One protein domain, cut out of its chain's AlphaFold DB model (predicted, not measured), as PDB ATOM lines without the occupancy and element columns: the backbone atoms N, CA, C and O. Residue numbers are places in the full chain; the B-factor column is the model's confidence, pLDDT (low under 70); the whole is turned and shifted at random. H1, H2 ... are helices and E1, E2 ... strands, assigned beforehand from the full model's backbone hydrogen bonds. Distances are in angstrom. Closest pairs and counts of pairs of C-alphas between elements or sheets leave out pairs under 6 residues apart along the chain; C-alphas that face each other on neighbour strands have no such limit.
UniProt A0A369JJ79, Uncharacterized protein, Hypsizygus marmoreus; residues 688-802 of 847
ATOM      1  N   ARG A 688      11.488 -16.551  -1.603       92.06
ATOM      2  CA  ARG A 688      11.172 -17.963  -1.335       92.06
ATOM      3  C   ARG A 688      12.321 -18.891  -1.733       92.06
ATOM      4  O   ARG A 688      12.746 -19.683  -0.900       92.06
ATOM      5  N   ALA A 689      12.860 -18.748  -2.943       91.19
ATOM      6  CA  ALA A 689      13.977 -19.562  -3.422       91.19
ATOM      7  C   ALA A 689      15.227 -19.410  -2.535       91.19
ATOM      8  O   ALA A 689      15.916 -20.383  -2.235       91.19
ATOM      9  N   ARG A 690      15.508 -18.196  -2.037       92.06
ATOM     10  CA  ARG A 690      16.595 -17.972  -1.066       92.06
ATOM     11  C   ARG A 690      16.325 -18.643   0.272       92.06
ATOM     12  O   ARG A 690      17.246 -19.212   0.856       92.06
ATOM     13  N   ARG A 691      15.092 -18.562   0.786       94.25
ATOM     14  CA  ARG A 691      14.697 -19.269   2.015       94.25
ATOM     15  C   ARG A 691      14.893 -20.775   1.858       94.25
ATOM     16  O   ARG A 691      15.429 -21.394   2.769       94.25
ATOM     17  N   GLU A 692      14.548 -21.323   0.700       94.94
ATOM     18  CA  GLU A 692      14.663 -22.750   0.388       94.94
ATOM     19  C   GLU A 692      16.119 -23.187   0.348       94.94
ATOM     20  O   GLU A 692      16.521 -24.049   1.124       94.94
ATOM     21  N   CYS A 693      16.952 -22.469  -0.402       93.62
ATOM     22  CA  CYS A 693      18.391 -22.708  -0.435       93.62
ATOM     23  C   CYS A 693      19.038 -22.612   0.962       93.62
ATOM     24  O   CYS A 693      19.895 -23.422   1.316       93.62
ATOM     25  N   LYS A 694      18.620 -21.652   1.803       94.25
ATOM     26  CA  LYS A 694      19.108 -21.543   3.190       94.25
ATOM     27  C   LYS A 694      18.674 -22.715   4.063       94.25
ATOM     28  O   LYS A 694      19.496 -23.216   4.830       94.25
ATOM     29  N   TYR A 695      17.413 -23.122   3.963       96.75
ATOM     30  CA  TYR A 695      16.876 -24.269   4.683       96.75
ATOM     31  C   TYR A 695      17.643 -25.542   4.312       96.75
ATOM     32  O   TYR A 695      18.255 -26.158   5.182       96.75
ATOM     33  N   GLU A 696      17.713 -25.863   3.018       95.81
ATOM     34  CA  GLU A 696      18.422 -27.038   2.501       95.81
ATOM     35  C   GLU A 696      19.900 -27.032   2.894       95.81
ATOM     36  O   GLU A 696      20.436 -28.046   3.341       95.81
ATOM     37  N   ARG A 697      20.565 -25.872   2.793       95.19
ATOM     38  CA  ARG A 697      21.962 -25.727   3.211       95.19
ATOM     39  C   ARG A 697      22.139 -26.065   4.689       95.19
ATOM     40  O   ARG A 697      23.071 -26.789   5.026       95.19
ATOM     41  N   ARG A 698      21.291 -25.530   5.567       97.00
ATOM     42  CA  ARG A 698      21.397 -25.750   7.017       97.00
ATOM     43  C   ARG A 698      21.093 -27.189   7.396       97.00
ATOM     44  O   ARG A 698      21.852 -27.757   8.175       97.00
ATOM     45  N   VAL A 699      20.059 -27.788   6.805       97.38
ATOM     46  CA  VAL A 699      19.758 -29.217   6.971       97.38
ATOM     47  C   VAL A 699      20.966 -30.053   6.549       97.38
ATOM     48  O   VAL A 699      21.473 -30.837   7.346       97.38
ATOM     49  N   GLY A 700      21.522 -29.794   5.363       95.94
ATOM     50  CA  GLY A 700      22.694 -30.514   4.868       95.94
ATOM     51  C   GLY A 700      23.956 -30.323   5.718       95.94
ATOM     52  O   GLY A 700      24.756 -31.251   5.829       95.94
ATOM     53  N   ILE A 701      24.162 -29.152   6.336       96.19
ATOM     54  CA  ILE A 701      25.257 -28.942   7.300       96.19
ATOM     55  C   ILE A 701      25.031 -29.807   8.540       96.19
ATOM     56  O   ILE A 701      25.926 -30.560   8.918       96.19
ATOM     57  N   VAL A 702      23.848 -29.724   9.151       97.31
ATOM     58  CA  VAL A 702      23.524 -30.467  10.374       97.31
ATOM     59  C   VAL A 702      23.651 -31.976  10.150       97.31
ATOM     60  O   VAL A 702      24.295 -32.654  10.946       97.31
ATOM     61  N   GLU A 703      23.117 -32.504   9.048       96.81
ATOM     62  CA  GLU A 703      23.220 -33.928   8.705       96.81
ATOM     63  C   GLU A 703      24.672 -34.387   8.542       96.81
ATOM     64  O   GLU A 703      25.049 -35.445   9.048       96.81
ATOM     65  N   LYS A 704      25.514 -33.578   7.889       95.94
ATOM     66  CA  LYS A 704      26.945 -33.874   7.752       95.94
ATOM     67  C   LYS A 704      27.667 -33.850   9.093       95.94
ATOM     68  O   LYS A 704      28.472 -34.737   9.346       95.94
ATOM     69  N   VAL A 705      27.387 -32.867   9.952       96.56
ATOM     70  CA  VAL A 705      28.004 -32.800  11.287       96.56
ATOM     71  C   VAL A 705      27.615 -34.024  12.114       96.56
ATOM     72  O   VAL A 705      28.482 -34.633  12.735       96.56
ATOM     73  N   ILE A 706      26.338 -34.418  12.086       96.44
ATOM     74  CA  ILE A 706      25.856 -35.633  12.755       96.44
ATOM     75  C   ILE A 706      26.587 -36.869  12.221       96.44
ATOM     76  O   ILE A 706      27.018 -37.695  13.018       96.44
ATOM     77  N   ALA A 707      26.759 -36.988  10.902       95.50
ATOM     78  CA  ALA A 707      27.440 -38.125  10.284       95.50
ATOM     79  C   ALA A 707      28.948 -38.186  10.596       95.50
ATOM     80  O   ALA A 707      29.515 -39.272  10.648       95.50
ATOM     81  N   LEU A 708      29.600 -37.034  10.789       95.00
ATOM     82  CA  LEU A 708      31.024 -36.951  11.133       95.00
ATOM     83  C   LEU A 708      31.300 -37.199  12.621       95.00
ATOM     84  O   LEU A 708      32.430 -37.512  12.990       95.00
ATOM     85  N   LYS A 709      30.300 -37.029  13.489       95.12
ATOM     86  CA  LYS A 709      30.462 -37.217  14.931       95.12
ATOM     87  C   LYS A 709      30.365 -38.688  15.316       95.12
ATOM     88  O   LYS A 709      29.494 -39.415  14.852       95.12
ATOM     89  N   ALA A 710      31.244 -39.100  16.229       90.00
ATOM     90  CA  ALA A 710      31.126 -40.391  16.894       90.00
ATOM     91  C   ALA A 710      29.809 -40.470  17.687       90.00
ATOM     92  O   ALA A 710      29.289 -39.448  18.144       90.00
ATOM     93  N   HIS A 711      29.297 -41.688  17.879       87.19
ATOM     94  CA  HIS A 711      28.023 -41.930  18.566       87.19
ATOM     95  C   HIS A 711      27.959 -41.341  19.987       87.19
ATOM     96  O   HIS A 711      26.875 -40.944  20.411       87.19
ATOM     97  N   ASP A 712      29.107 -41.192  20.653       87.00
ATOM     98  CA  ASP A 712      29.211 -40.718  22.040       87.00
ATOM     99  C   ASP A 712      29.740 -39.278  22.159       87.00
ATOM    100  O   ASP A 712      30.167 -38.848  23.230       87.00
ATOM    101  N   ALA A 713      29.747 -38.504  21.065       93.31
ATOM    102  CA  ALA A 713      30.163 -37.106  21.133       93.31
ATOM    103  C   ALA A 713      29.191 -36.297  22.028       93.31
ATOM    104  O   ALA A 713      27.978 -36.344  21.796       93.31
ATOM    105  N   PRO A 714      29.689 -35.515  23.008       91.69
ATOM    106  CA  PRO A 714      28.845 -34.848  24.007       91.69
ATOM    107  C   PRO A 714      27.860 -33.838  23.398       91.69
ATOM    108  O   PRO A 714      26.782 -33.605  23.939       91.69
ATOM    109  N   ASP A 715      28.185 -33.269  22.237       94.38
ATOM    110  CA  ASP A 715      27.354 -32.301  21.522       94.38
ATOM    111  C   ASP A 715      26.449 -32.931  20.445       94.38
ATOM    112  O   ASP A 715      25.662 -32.223  19.813       94.38
ATOM    113  N   LEU A 716      26.488 -34.256  20.237       94.31
ATOM    114  CA  LEU A 716      25.637 -34.940  19.252       94.31
ATOM    115  C   LEU A 716      24.141 -34.709  19.523       94.31
ATOM    116  O   LEU A 716      23.355 -34.554  18.585       94.31
ATOM    117  N   ALA A 717      23.746 -34.652  20.798       92.12
ATOM    118  CA  ALA A 717      22.373 -34.352  21.199       92.12
ATOM    119  C   ALA A 717      21.926 -32.954  20.731       92.12
ATOM    120  O   ALA A 717      20.816 -32.801  20.222       92.12
ATOM    121  N   ALA A 718      22.809 -31.953  20.819       93.12
ATOM    122  CA  ALA A 718      22.532 -30.600  20.342       93.12
ATOM    123  C   ALA A 718      22.376 -30.549  18.811       93.12
ATOM    124  O   ALA A 718      21.492 -29.869  18.294       93.12
ATOM    125  N   TRP A 719      23.168 -31.323  18.064       95.75
ATOM    126  CA  TRP A 719      23.031 -31.400  16.605       95.75
ATOM    127  C   TRP A 719      21.750 -32.111  16.159       95.75
ATOM    128  O   TRP A 719      21.079 -31.636  15.240       95.75
ATOM    129  N   LYS A 720      21.364 -33.204  16.831       94.94
ATOM    130  CA  LYS A 720      20.068 -33.867  16.595       94.94
ATOM    131  C   LYS A 720      18.909 -32.909  16.843       94.94
ATOM    132  O   LYS A 720      18.002 -32.823  16.023       94.94
ATOM    133  N   TYR A 721      18.999 -32.109  17.897       91.31
ATOM    134  CA  TYR A 721      18.030 -31.053  18.126       91.31
ATOM    135  C   TYR A 721      17.981 -30.014  17.014       91.31
ATOM    136  O   TYR A 721      16.892 -29.633  16.603       91.31
ATOM    137  N   PHE A 722      19.126 -29.531  16.523       95.75
ATOM    138  CA  PHE A 722      19.120 -28.555  15.435       95.75
ATOM    139  C   PHE A 722      18.424 -29.095  14.190       95.75
ATOM    140  O   PHE A 722      17.716 -28.340  13.525       95.75
ATOM    141  N   ARG A 723      18.567 -30.393  13.906       96.81
ATOM    142  CA  ARG A 723      17.836 -31.061  12.827       96.81
ATOM    143  C   ARG A 723      16.329 -31.026  13.085       96.81
ATOM    144  O   ARG A 723      15.594 -30.530  12.237       96.81
ATOM    145  N   ASP A 724      15.891 -31.473  14.258       94.56
ATOM    146  CA  ASP A 724      14.467 -31.538  14.609       94.56
ATOM    147  C   ASP A 724      13.840 -30.124  14.676       94.56
ATOM    148  O   ASP A 724      12.706 -29.899  14.257       94.56
ATOM    149  N   MET A 725      14.603 -29.125  15.137       95.19
ATOM    150  CA  MET A 725      14.232 -27.709  15.092       95.19
ATOM    151  C   MET A 725      14.073 -27.210  13.655       95.19
ATOM    152  O   MET A 725      13.095 -26.526  13.363       95.19
ATOM    153  N   LEU A 726      15.032 -27.494  12.766       96.50
ATOM    154  CA  LEU A 726      14.948 -27.091  11.361       96.50
ATOM    155  C   LEU A 726      13.734 -27.735  10.688       96.50
ATOM    156  O   LEU A 726      13.012 -27.040   9.980       96.50
ATOM    157  N   GLU A 727      13.474 -29.017  10.944       95.62
ATOM    158  CA  GLU A 727      12.302 -29.733  10.434       95.62
ATOM    159  C   GLU A 727      10.992 -29.064  10.870       95.62
ATOM    160  O   GLU A 727      10.162 -28.742  10.020       95.62
ATOM    161  N   LYS A 728      10.851 -28.746  12.166       94.25
ATOM    162  CA  LYS A 728       9.677 -28.032  12.692       94.25
ATOM    163  C   LYS A 728       9.536 -26.626  12.099       94.25
ATOM    164  O   LYS A 728       8.442 -26.226  11.712       94.25
ATOM    165  N   LEU A 729      10.632 -25.867  12.011       95.31
ATOM    166  CA  LEU A 729      10.631 -24.505  11.464       95.31
ATOM    167  C   LEU A 729      10.328 -24.471   9.962       95.31
ATOM    168  O   LEU A 729       9.724 -23.504   9.494       95.31
ATOM    169  N   SER A 730      10.706 -25.515   9.224       95.81
ATOM    170  CA  SER A 730      10.546 -25.637   7.773       95.81
ATOM    171  C   SER A 730      11.138 -24.447   6.990       95.81
ATOM    172  O   SER A 730      11.959 -23.667   7.489       95.81
ATOM    173  N   LEU A 731      10.702 -24.289   5.739       95.75
ATOM    174  CA  LEU A 731      11.007 -23.139   4.890       95.75
ATOM    175  C   LEU A 731      10.557 -21.804   5.511       95.75
ATOM    176  O   LEU A 731      11.218 -20.774   5.344       95.75
ATOM    177  N   ASP A 732       9.428 -21.808   6.220       95.00
ATOM    178  CA  ASP A 732       8.810 -20.586   6.734       95.00
ATOM    179  C   ASP A 732       9.541 -19.996   7.941       95.00
ATOM    180  O   ASP A 732       9.550 -18.778   8.118       95.00
ATOM    181  N   GLY A 733      10.278 -20.819   8.689       95.00
ATOM    182  CA  GLY A 733      11.160 -20.367   9.760       95.00
ATOM    183  C   GLY A 733      12.489 -19.771   9.303       95.00
ATOM    184  O   GLY A 733      13.250 -19.280  10.144       95.00
ATOM    185  N   MET A 734      12.789 -19.766   8.000       96.31
ATOM    186  CA  MET A 734      13.959 -19.075   7.455       96.31
ATOM    187  C   MET A 734      13.695 -17.572   7.294       96.31
ATOM    188  O   MET A 734      12.616 -17.149   6.886       96.31
ATOM    189  N   SER A 735      14.707 -16.743   7.582       94.31
ATOM    190  CA  SER A 735      14.619 -15.292   7.356       94.31
ATOM    191  C   SER A 735      14.436 -14.962   5.874       94.31
ATOM    192  O   SER A 735      15.043 -15.604   5.015       94.31
ATOM    193  N   SER A 736      13.660 -13.931   5.561       92.56
ATOM    194  CA  SER A 736      13.615 -13.377   4.204       92.56
ATOM    195  C   SER A 736      14.852 -12.512   3.957       92.56
ATOM    196  O   SER A 736      15.338 -11.845   4.867       92.56
ATOM    197  N   GLU A 737      15.389 -12.559   2.741       91.81
ATOM    198  CA  GLU A 737      16.511 -11.721   2.303       91.81
ATOM    199  C   GLU A 737      16.076 -10.919   1.084       91.81
ATOM    200  O   GLU A 737      15.541 -11.492   0.130       91.81
ATOM    201  N   GLU A 738      16.314  -9.612   1.118       90.38
ATOM    202  CA  GLU A 738      16.095  -8.721  -0.017       90.38
ATOM    203  C   GLU A 738      17.428  -8.206  -0.548       90.38
ATOM    204  O   GLU A 738      18.335  -7.872   0.216       90.38
ATOM    205  N   GLU A 739      17.556  -8.188  -1.874       91.50
ATOM    206  CA  GLU A 739      18.698  -7.573  -2.546       91.50
ATOM    207  C   GLU A 739      18.582  -6.062  -2.457       91.50
ATOM    208  O   GLU A 739      17.537  -5.489  -2.764       91.50
ATOM    209  N   GLY A 740      19.675  -5.431  -2.056       91.88
ATOM    210  CA  GLY A 740      19.829  -3.991  -2.105       91.88
ATOM    211  C   GLY A 740      21.243  -3.619  -2.511       91.88
ATOM    212  O   GLY A 740      22.135  -4.460  -2.610       91.88
ATOM    213  N   THR A 741      21.453  -2.332  -2.727       92.88
ATOM    214  CA  THR A 741      22.779  -1.752  -2.914       92.88
ATOM    215  C   THR A 741      23.084  -0.864  -1.721       92.88
ATOM    216  O   THR A 741      22.262  -0.023  -1.363       92.88
ATOM    217  N   ALA A 742      24.255  -1.033  -1.115       93.94
ATOM    218  CA  ALA A 742      24.751  -0.118  -0.095       93.94
ATOM    219  C   ALA A 742      26.148   0.369  -0.457       93.94
ATOM    220  O   ALA A 742      26.967  -0.381  -0.996       93.94
ATOM    221  N   LYS A 743      26.416   1.633  -0.127       93.12
ATOM    222  CA  LYS A 743      27.763   2.196  -0.162       93.12
ATOM    223  C   LYS A 743      28.540   1.643   1.026       93.12
ATOM    224  O   LYS A 743      28.265   2.004   2.167       93.12
ATOM    225  N   VAL A 744      29.486   0.747   0.762       89.25
ATOM    226  CA  VAL A 744      30.450   0.274   1.763       89.25
ATOM    227  C   VAL A 744      31.762   0.992   1.461       89.25
ATOM    228  O   VAL A 744      32.486   0.632   0.533       89.25
ATOM    229  N   GLY A 745      32.020   2.080   2.190       90.69
ATOM    230  CA  GLY A 745      33.060   3.045   1.826       90.69
ATOM    231  C   GLY A 745      32.669   3.840   0.575       90.69
ATOM    232  O   GLY A 745      31.563   4.371   0.496       90.69
ATOM    233  N   THR A 746      33.558   3.907  -0.418       93.69
ATOM    234  CA  THR A 746      33.332   4.626  -1.687       93.69
ATOM    235  C   THR A 746      32.680   3.775  -2.782       93.69
ATOM    236  O   THR A 746      32.346   4.301  -3.840       93.69
ATOM    237  N   LYS A 747      32.474   2.468  -2.554       94.06
ATOM    238  CA  LYS A 747      31.952   1.533  -3.565       94.06
ATOM    239  C   LYS A 747      30.501   1.147  -3.281       94.06
ATOM    240  O   LYS A 747      30.160   0.760  -2.163       94.06
ATOM    241  N   ASN A 748      29.663   1.191  -4.316       93.69
ATOM    242  CA  ASN A 748      28.337   0.576  -4.293       93.69
ATOM    243  C   ASN A 748      28.507  -0.944  -4.382       93.69
ATOM    244  O   ASN A 748      28.987  -1.461  -5.388       93.69
ATOM    245  N   MET A 749      28.119  -1.665  -3.334       94.25
ATOM    246  CA  MET A 749      28.127  -3.125  -3.320       94.25
ATOM    247  C   MET A 749      26.694  -3.649  -3.288       94.25
ATOM    248  O   MET A 749      25.835  -3.092  -2.602       94.25
ATOM    249  N   CYS A 750      26.445  -4.747  -4.000       92.38
ATOM    250  CA  CYS A 750      25.244  -5.542  -3.776       92.38
ATOM    251  C   CYS A 750      25.327  -6.144  -2.367       92.38
ATOM    252  O   CYS A 750      26.355  -6.711  -1.993       92.38
ATOM    253  N   ILE A 751      24.270  -5.986  -1.579       95.19
ATOM    254  CA  ILE A 751      24.160  -6.484  -0.210       95.19
ATOM    255  C   ILE A 751      22.823  -7.197  -0.018       95.19
ATOM    256  O   ILE A 751      21.862  -6.971  -0.756       95.19
ATOM    257  N   PHE A 752      22.753  -8.044   1.007       94.19
ATOM    258  CA  PHE A 752      21.498  -8.653   1.434       94.19
ATOM    259  C   PHE A 752      20.988  -8.027   2.724       94.19
ATOM    260  O   PHE A 752      21.643  -8.114   3.765       94.19
ATOM    261  N   TRP A 753      19.779  -7.479   2.664       94.38
ATOM    262  CA  TRP A 753      19.017  -7.054   3.829       94.38
ATOM    263  C   TRP A 753      18.247  -8.248   4.393       94.38
ATOM    264  O   TRP A 753      17.323  -8.775   3.771       94.38
ATOM    265  N   VAL A 754      18.652  -8.712   5.569       95.00
ATOM    266  CA  VAL A 754      18.045  -9.841   6.273       95.00
ATOM    267  C   VAL A 754      16.877  -9.323   7.104       95.00
ATOM    268  O   VAL A 754      17.078  -8.661   8.122       95.00
ATOM    269  N   LYS A 755      15.652  -9.658   6.696       94.75
ATOM    270  CA  LYS A 755      14.432  -9.318   7.434       94.75
ATOM    271  C   LYS A 755      14.206 -10.315   8.568       94.75
ATOM    272  O   LYS A 755      14.164 -11.534   8.350       94.75
ATOM    273  N   LEU A 756      14.081  -9.809   9.793       91.81
ATOM    274  CA  LEU A 756      13.916 -10.637  10.989       91.81
ATOM    275  C   LEU A 756      12.477 -11.161  11.101       91.81
ATOM    276  O   LEU A 756      11.515 -10.417  10.937       91.81
ATOM    277  N   CYS A 757      12.325 -12.453  11.399       95.38
ATOM    278  CA  CYS A 757      11.026 -13.054  11.708       95.38
ATOM    279  C   CYS A 757      10.627 -12.655  13.134       95.38
ATOM    280  O   CYS A 757      11.150 -13.231  14.084       95.38
ATOM    281  N   ILE A 758       9.723 -11.686  13.287       95.56
ATOM    282  CA  ILE A 758       9.322 -11.145  14.603       95.56
ATOM    283  C   ILE A 758       8.698 -12.178  15.538       95.56
ATOM    284  O   ILE A 758       8.857 -12.089  16.753       95.56
ATOM    285  N   TRP A 759       8.029 -13.176  14.960       96.81
ATOM    286  CA  TRP A 759       7.395 -14.258  15.696       96.81
ATOM    287  C   TRP A 759       8.397 -15.273  16.237       96.81
ATOM    288  O   TRP A 759       8.035 -16.051  17.108       96.81
ATOM    289  N   ARG A 760       9.634 -15.310  15.726       96.38
ATOM    290  CA  ARG A 760      10.625 -16.342  16.051       96.38
ATOM    291  C   ARG A 760      11.380 -15.973  17.323       96.38
ATOM    292  O   ARG A 760      11.839 -14.840  17.448       96.38
ATOM    293  N   ALA A 761      11.563 -16.941  18.218       96.00
ATOM    294  CA  ALA A 761      12.355 -16.757  19.429       96.00
ATOM    295  C   ALA A 761      13.775 -16.240  19.094       96.00
ATOM    296  O   ALA A 761      14.403 -16.738  18.143       96.00
ATOM    297  N   PRO A 762      14.286 -15.221  19.811       94.88
ATOM    298  CA  PRO A 762      15.552 -14.567  19.478       94.88
ATOM    299  C   PRO A 762      16.759 -15.518  19.547       94.88
ATOM    300  O   PRO A 762      17.696 -15.369  18.762       94.88
ATOM    301  N   GLU A 763      16.715 -16.545  20.394       94.69
ATOM    302  CA  GLU A 763      17.770 -17.548  20.580       94.69
ATOM    303  C   GLU A 763      18.011 -18.377  19.312       94.69
ATOM    304  O   GLU A 763      19.147 -18.745  19.008       94.69
ATOM    305  N   ILE A 764      16.967 -18.602  18.504       95.25
ATOM    306  CA  ILE A 764      17.073 -19.358  17.246       95.25
ATOM    307  C   ILE A 764      18.022 -18.661  16.262       95.25
ATOM    308  O   ILE A 764      18.696 -19.323  15.471       95.25
ATOM    309  N   LYS A 765      18.138 -17.327  16.328       93.62
ATOM    310  CA  LYS A 765      19.123 -16.581  15.531       93.62
ATOM    311  C   LYS A 765      20.549 -17.044  15.846       93.62
ATOM    312  O   LYS A 765      21.334 -17.238  14.918       93.62
ATOM    313  N   ASN A 766      20.858 -17.258  17.123       93.69
ATOM    314  CA  ASN A 766      22.175 -17.705  17.569       93.69
ATOM    315  C   ASN A 766      22.431 -19.156  17.148       93.69
ATOM    316  O   ASN A 766      23.519 -19.467  16.670       93.69
ATOM    317  N   TYR A 767      21.417 -20.023  17.222       95.69
ATOM    318  CA  TYR A 767      21.529 -21.401  16.731       95.69
ATOM    319  C   TYR A 767      21.794 -21.458  15.224       95.69
ATOM    320  O   TYR A 767      22.651 -22.210  14.772       95.69
ATOM    321  N   PHE A 768      21.116 -20.626  14.431       95.88
ATOM    322  CA  PHE A 768      21.391 -20.527  12.999       95.88
ATOM    323  C   PHE A 768      22.801 -20.028  12.697       95.88
ATOM    324  O   PHE A 768      23.440 -20.583  11.808       95.88
ATOM    325  N   ALA A 769      23.303 -19.037  13.439       94.12
ATOM    326  CA  ALA A 769      24.686 -18.589  13.298       94.12
ATOM    327  C   ALA A 769      25.680 -19.713  13.638       94.12
ATOM    328  O   ALA A 769      26.646 -19.919  12.909       94.12
ATOM    329  N   TYR A 770      25.408 -20.492  14.689       95.94
ATOM    330  CA  TYR A 770      26.224 -21.646  15.068       95.94
ATOM    331  C   TYR A 770      26.261 -22.728  13.972       95.94
ATOM    332  O   TYR A 770      27.337 -23.205  13.613       95.94
ATOM    333  N   ILE A 771      25.108 -23.062  13.374       96.56
ATOM    334  CA  ILE A 771      25.022 -23.996  12.236       96.56
ATOM    335  C   ILE A 771      25.782 -23.444  11.022       96.56
ATOM    336  O   ILE A 771      26.564 -24.164  10.401       96.56
ATOM    337  N   ASP A 772      25.570 -22.172  10.681       95.12
ATOM    338  CA  ASP A 772      26.201 -21.546   9.519       95.12
ATOM    339  C   ASP A 772      27.740 -21.523   9.668       95.12
ATOM    340  O   ASP A 772      28.435 -21.839   8.698       95.12
ATOM    341  N   ASN A 773      28.255 -21.259  10.879       94.62
ATOM    342  CA  ASN A 773      29.684 -21.296  11.217       94.62
ATOM    343  C   ASN A 773      30.277 -22.709  11.117       94.62
ATOM    344  O   ASN A 773      31.361 -22.888  10.567       94.62
ATOM    345  N   ALA A 774      29.568 -23.740  11.590       95.06
ATOM    346  CA  ALA A 774      30.028 -25.123  11.440       95.06
ATOM    347  C   ALA A 774      30.154 -25.531   9.964       95.06
ATOM    348  O   ALA A 774      31.063 -26.271   9.591       95.06
ATOM    349  N   GLY A 775      29.293 -24.985   9.098       93.00
ATOM    350  CA  GLY A 775      29.391 -25.158   7.650       93.00
ATOM    351  C   GLY A 775      30.634 -24.533   7.006       93.00
ATOM    352  O   GLY A 775      30.889 -24.790   5.828       93.00
ATOM    353  N   GLU A 776      31.394 -23.710   7.733       91.69
ATOM    354  CA  GLU A 776      32.660 -23.137   7.260       91.69
ATOM    355  C   GLU A 776      33.868 -24.046   7.508       91.69
ATOM    356  O   GLU A 776      34.897 -23.858   6.854       91.69
ATOM    357  N   SER A 777      33.729 -25.053   8.380       92.62
ATOM    358  CA  SER A 777      34.756 -26.069   8.623       92.62
ATOM    359  C   SER A 777      35.118 -26.796   7.330       92.62
ATOM    360  O   SER A 777      34.234 -27.225   6.583       92.62
ATOM    361  N   GLU A 778      36.415 -26.980   7.076       90.00
ATOM    362  CA  GLU A 778      36.935 -27.637   5.869       90.00
ATOM    363  C   GLU A 778      36.352 -29.037   5.648       90.00
ATOM    364  O   GLU A 778      36.105 -29.423   4.509       90.00
ATOM    365  N   ALA A 779      36.037 -29.762   6.725       89.44
ATOM    366  CA  ALA A 779      35.440 -31.095   6.652       89.44
ATOM    367  C   ALA A 779      34.012 -31.103   6.067       89.44
ATOM    368  O   ALA A 779      33.557 -32.111   5.529       89.44
ATOM    369  N   ILE A 780      33.285 -29.987   6.178       89.00
ATOM    370  CA  ILE A 780      31.882 -29.856   5.743       89.00
ATOM    371  C   ILE A 780      31.783 -29.023   4.460       89.00
ATOM    372  O   ILE A 780      30.882 -29.234   3.630       89.00
ATOM    373  N   ARG A 781      32.718 -28.082   4.304       83.69
ATOM    374  CA  ARG A 781      32.825 -27.134   3.202       83.69
ATOM    375  C   ARG A 781      33.072 -27.884   1.892       83.69
ATOM    376  O   ARG A 781      34.142 -28.420   1.645       83.69
ATOM    377  N   GLY A 782      32.065 -27.898   1.017       81.19
ATOM    378  CA  GLY A 782      32.265 -28.302  -0.379       81.19
ATOM    379  C   GLY A 782      33.164 -27.309  -1.127       81.19
ATOM    380  O   GLY A 782      33.444 -26.223  -0.613       81.19
ATOM    381  N   THR A 783      33.570 -27.643  -2.359       75.50
ATOM    382  CA  THR A 783      34.226 -26.719  -3.304       75.50
ATOM    383  C   THR A 783      33.390 -25.444  -3.418       75.50
ATOM    384  O   THR A 783      32.330 -25.426  -4.045       75.50
ATOM    385  N   ARG A 784      33.799 -24.397  -2.695       65.56
ATOM    386  CA  ARG A 784      32.974 -23.204  -2.482       65.56
ATOM    387  C   ARG A 784      32.847 -22.447  -3.805       65.56
ATOM    388  O   ARG A 784      33.845 -22.217  -4.481       65.56
ATOM    389  N   GLY A 785      31.624 -22.028  -4.127       64.19
ATOM    390  CA  GLY A 785      31.386 -20.961  -5.099       64.19
ATOM    391  C   GLY A 785      31.900 -19.607  -4.589       64.19
ATOM    392  O   GLY A 785      32.556 -19.529  -3.549       64.19
ATOM    393  N   SER A 786      31.587 -18.541  -5.326       66.88
ATOM    394  CA  SER A 786      31.998 -17.157  -5.054       66.88
ATOM    395  C   SER A 786      31.866 -16.729  -3.582       66.88
ATOM    396  O   SER A 786      30.993 -17.206  -2.850       66.88
ATOM    397  N   LYS A 787      32.719 -15.782  -3.157       78.62
ATOM    398  CA  LYS A 787      32.669 -15.149  -1.825       78.62
ATOM    399  C   LYS A 787      31.230 -14.730  -1.484       78.62
ATOM    400  O   LYS A 787      30.517 -14.200  -2.332       78.62
ATOM    401  N   THR A 788      30.802 -14.983  -0.248       81.12
ATOM    402  CA  THR A 788      29.457 -14.629   0.218       81.12
ATOM    403  C   THR A 788      29.279 -13.116   0.239       81.12
ATOM    404  O   THR A 788      30.043 -12.418   0.902       81.12
ATOM    405  N   THR A 789      28.252 -12.627  -0.452       89.00
ATOM    406  CA  THR A 789      27.825 -11.225  -0.413       89.00
ATOM    407  C   THR A 789      27.557 -10.776   1.032       89.00
ATOM    408  O   THR A 789      26.946 -11.548   1.784       89.00
ATOM    409  N   PRO A 790      27.973  -9.559   1.435       91.56
ATOM    410  CA  PRO A 790      27.710  -9.027   2.771       91.56
ATOM    411  C   PRO A 790      26.218  -9.033   3.135       91.56
ATOM    412  O   PRO A 790      25.351  -8.802   2.286       91.56
ATOM    413  N   ARG A 791      25.923  -9.295   4.413       92.12
ATOM    414  CA  ARG A 791      24.560  -9.389   4.956       92.12
ATOM    415  C   ARG A 791      24.382  -8.393   6.096       92.12
ATOM    416  O   ARG A 791      25.177  -8.396   7.030       92.12
ATOM    417  N   PHE A 792      23.315  -7.605   6.044       92.88
ATOM    418  CA  PHE A 792      22.957  -6.619   7.064       92.88
ATOM    419  C   PHE A 792      21.559  -6.922   7.597       92.88
ATOM    420  O   PHE A 792      20.692  -7.351   6.841       92.88
ATOM    421  N   ASN A 793      21.323  -6.729   8.894       92.44
ATOM    422  CA  ASN A 793      19.970  -6.868   9.435       92.44
ATOM    423  C   ASN A 793      19.144  -5.661   8.983       92.44
ATOM    424  O   ASN A 793      19.588  -4.526   9.134       92.44
ATOM    425  N   SER A 794      17.965  -5.915   8.426       93.56
ATOM    426  CA  SER A 794      16.990  -4.864   8.146       93.56
ATOM    427  C   SER A 794      16.201  -4.544   9.414       93.56
ATOM    428  O   SER A 794      15.913  -5.448  10.204       93.56
ATOM    429  N   GLU A 795      15.822  -3.279   9.585       92.25
ATOM    430  CA  GLU A 795      14.805  -2.875  10.565       92.25
ATOM    431  C   GLU A 795      13.417  -3.396  10.165       92.25
ATOM    432  O   GLU A 795      12.576  -3.673  11.021       92.25
ATOM    433  N   GLU A 796      13.193  -3.618   8.864       93.06
ATOM    434  CA  GLU A 796      11.946  -4.175   8.363       93.06
ATOM    435  C   GLU A 796      11.763  -5.635   8.789       93.06
ATOM    436  O   GLU A 796      12.647  -6.497   8.686       93.06
ATOM    437  N   HIS A 797      10.547  -5.932   9.229       92.75
ATOM    438  CA  HIS A 797      10.156  -7.268   9.635       92.75
ATOM    439  C   HIS A 797       9.909  -8.177   8.429       92.75
ATOM    440  O   HIS A 797       9.415  -7.768   7.377       92.75
ATOM    441  N   GLY A 798      10.268  -9.449   8.582       89.06
ATOM    442  CA  GLY A 798      10.013 -10.466   7.572       89.06
ATOM    443  C   GLY A 798       8.519 -10.738   7.440       89.06
ATOM    444  O   GLY A 798       7.816 -10.862   8.437       89.06
ATOM    445  N   THR A 799       8.049 -10.899   6.205       84.81
ATOM    446  CA  THR A 799       6.649 -11.227   5.888       84.81
ATOM    447  C   THR A 799       6.338 -12.727   5.952       84.81
ATOM    448  O   THR A 799       5.225 -13.137   5.629       84.81
ATOM    449  N   SER A 800       7.308 -13.565   6.341       89.19
ATOM    450  CA  SER A 800       7.107 -15.013   6.455       89.19
ATOM    451  C   SER A 800       6.077 -15.320   7.548       89.19
ATOM    452  O   SER A 800       6.282 -14.893   8.692       89.19
ATOM    453  N   PRO A 801       5.006 -16.070   7.235       92.12
ATOM    454  CA  PRO A 801       4.019 -16.452   8.233       92.12
ATOM    455  C   PRO A 801       4.666 -17.331   9.306       92.12
ATOM    456  O   PRO A 801       5.632 -18.050   9.045       92.12
ATOM    457  N   ALA A 802       4.133 -17.263  10.522       95.06
ATOM    458  CA  ALA A 802       4.560 -18.141  11.598       95.06
ATOM    459  C   ALA A 802       4.081 -19.581  11.307       95.06
ATOM    460  O   ALA A 802       2.888 -19.762  11.044       95.06
TER     461      ALA A 802
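AT A GLANCE: This is residues 688 to 802 of the 847 residues of an uncharacterized protein of Hypsizygus marmoreus (UniProt A0A369JJ79). A strongly twisted sheet of three strands, E1, E2 and E3, makes one end of the domain, and a cluster of three helices makes the other, where H3 crosses the helical hairpin of H1 and H2. The first residues of H1 graze the sheet's edge at E1, and the long link 775 to 790 leads from H3 back to the sheet. The 115 printed residues hold three named helices and three named strands, in the order H1 H2 E1 E2 H3 E3, and the class is mixed, helices and strands. The sheet runs E1 E2 E3 and is mixed. The whole is compact, with a radius of gyration of the C-alphas of 15.5 A and spans of 50 by 34 by 22 A.

HOW THE PARTS SIT: Begin with E2, residues 747 to 756, the inner strand. E1, residues 736 to 744, is antiparallel to it in a hairpin; look at N 740 and O 751, 3.0 A apart, within hydrogen-bond range. E1 bends by 64 degrees at residue 741 and E2 by 53 degrees at residue 750. E3, residues 791 to 797, is parallel to E2, with N 794 and O 754 within hydrogen-bond range at 2.9 A. E2, H3, residues 762 to 774, and E3 form a strand-helix-strand unit, two parallel neighbour strands with a helix between them along the chain, and its crossover is right-handed. H1, residues 688 to 708, only grazes the sheet with its residues 688 to 694; the closest C-alphas of H1 and E1 are those of Arg 691 and Ser 736, 6.4 A apart. H1 touches H2, residues 716 to 729, in a hairpin at a shallow tilt of 20 degrees, opposite ways, closest at the C-alphas of Val 702 and Arg 723, 6.2 A. H1 touches H3 with residues 698 to 705 alone, at a steep tilt of 63 degrees, the same way, closest at the C-alphas of Arg 698 and Ile 771, 6.6 A. H2 and H3 are close but not clearly touching, with the C-alphas of Phe 722 and Tyr 767 closest at 7.7 A. H2 is apart from E2 and E3, and E1 is apart from H3. Every O i to N i+4 pair is within hydrogen-bond range in H1 and H2, and 8 of 9 in H3.

IN THESE COORDINATES: Find C-alpha 747 at (31.952, 1.533, -3.565); from there E2 runs 26.2 A to C-alpha 756. E1 measures 21.8 A and E3 15.3 A, ending at C-alpha 797, (10.156, -7.268, 9.635). H1 begins at C-alpha 688, (11.172, -17.963, -1.335), and runs 30.2 A; H2 measures 19.9 A and H3 19.6 A.

THE WHOLE: The C-alphas of Asp 712 and Thr 746 are the two farthest apart, at 51.3 A. The printed part has no cut, and the link from H3 to E3, 16 residues, is long. Residues 784 to 786 have pLDDT under 70, against a mean of 92.4 for the printed part.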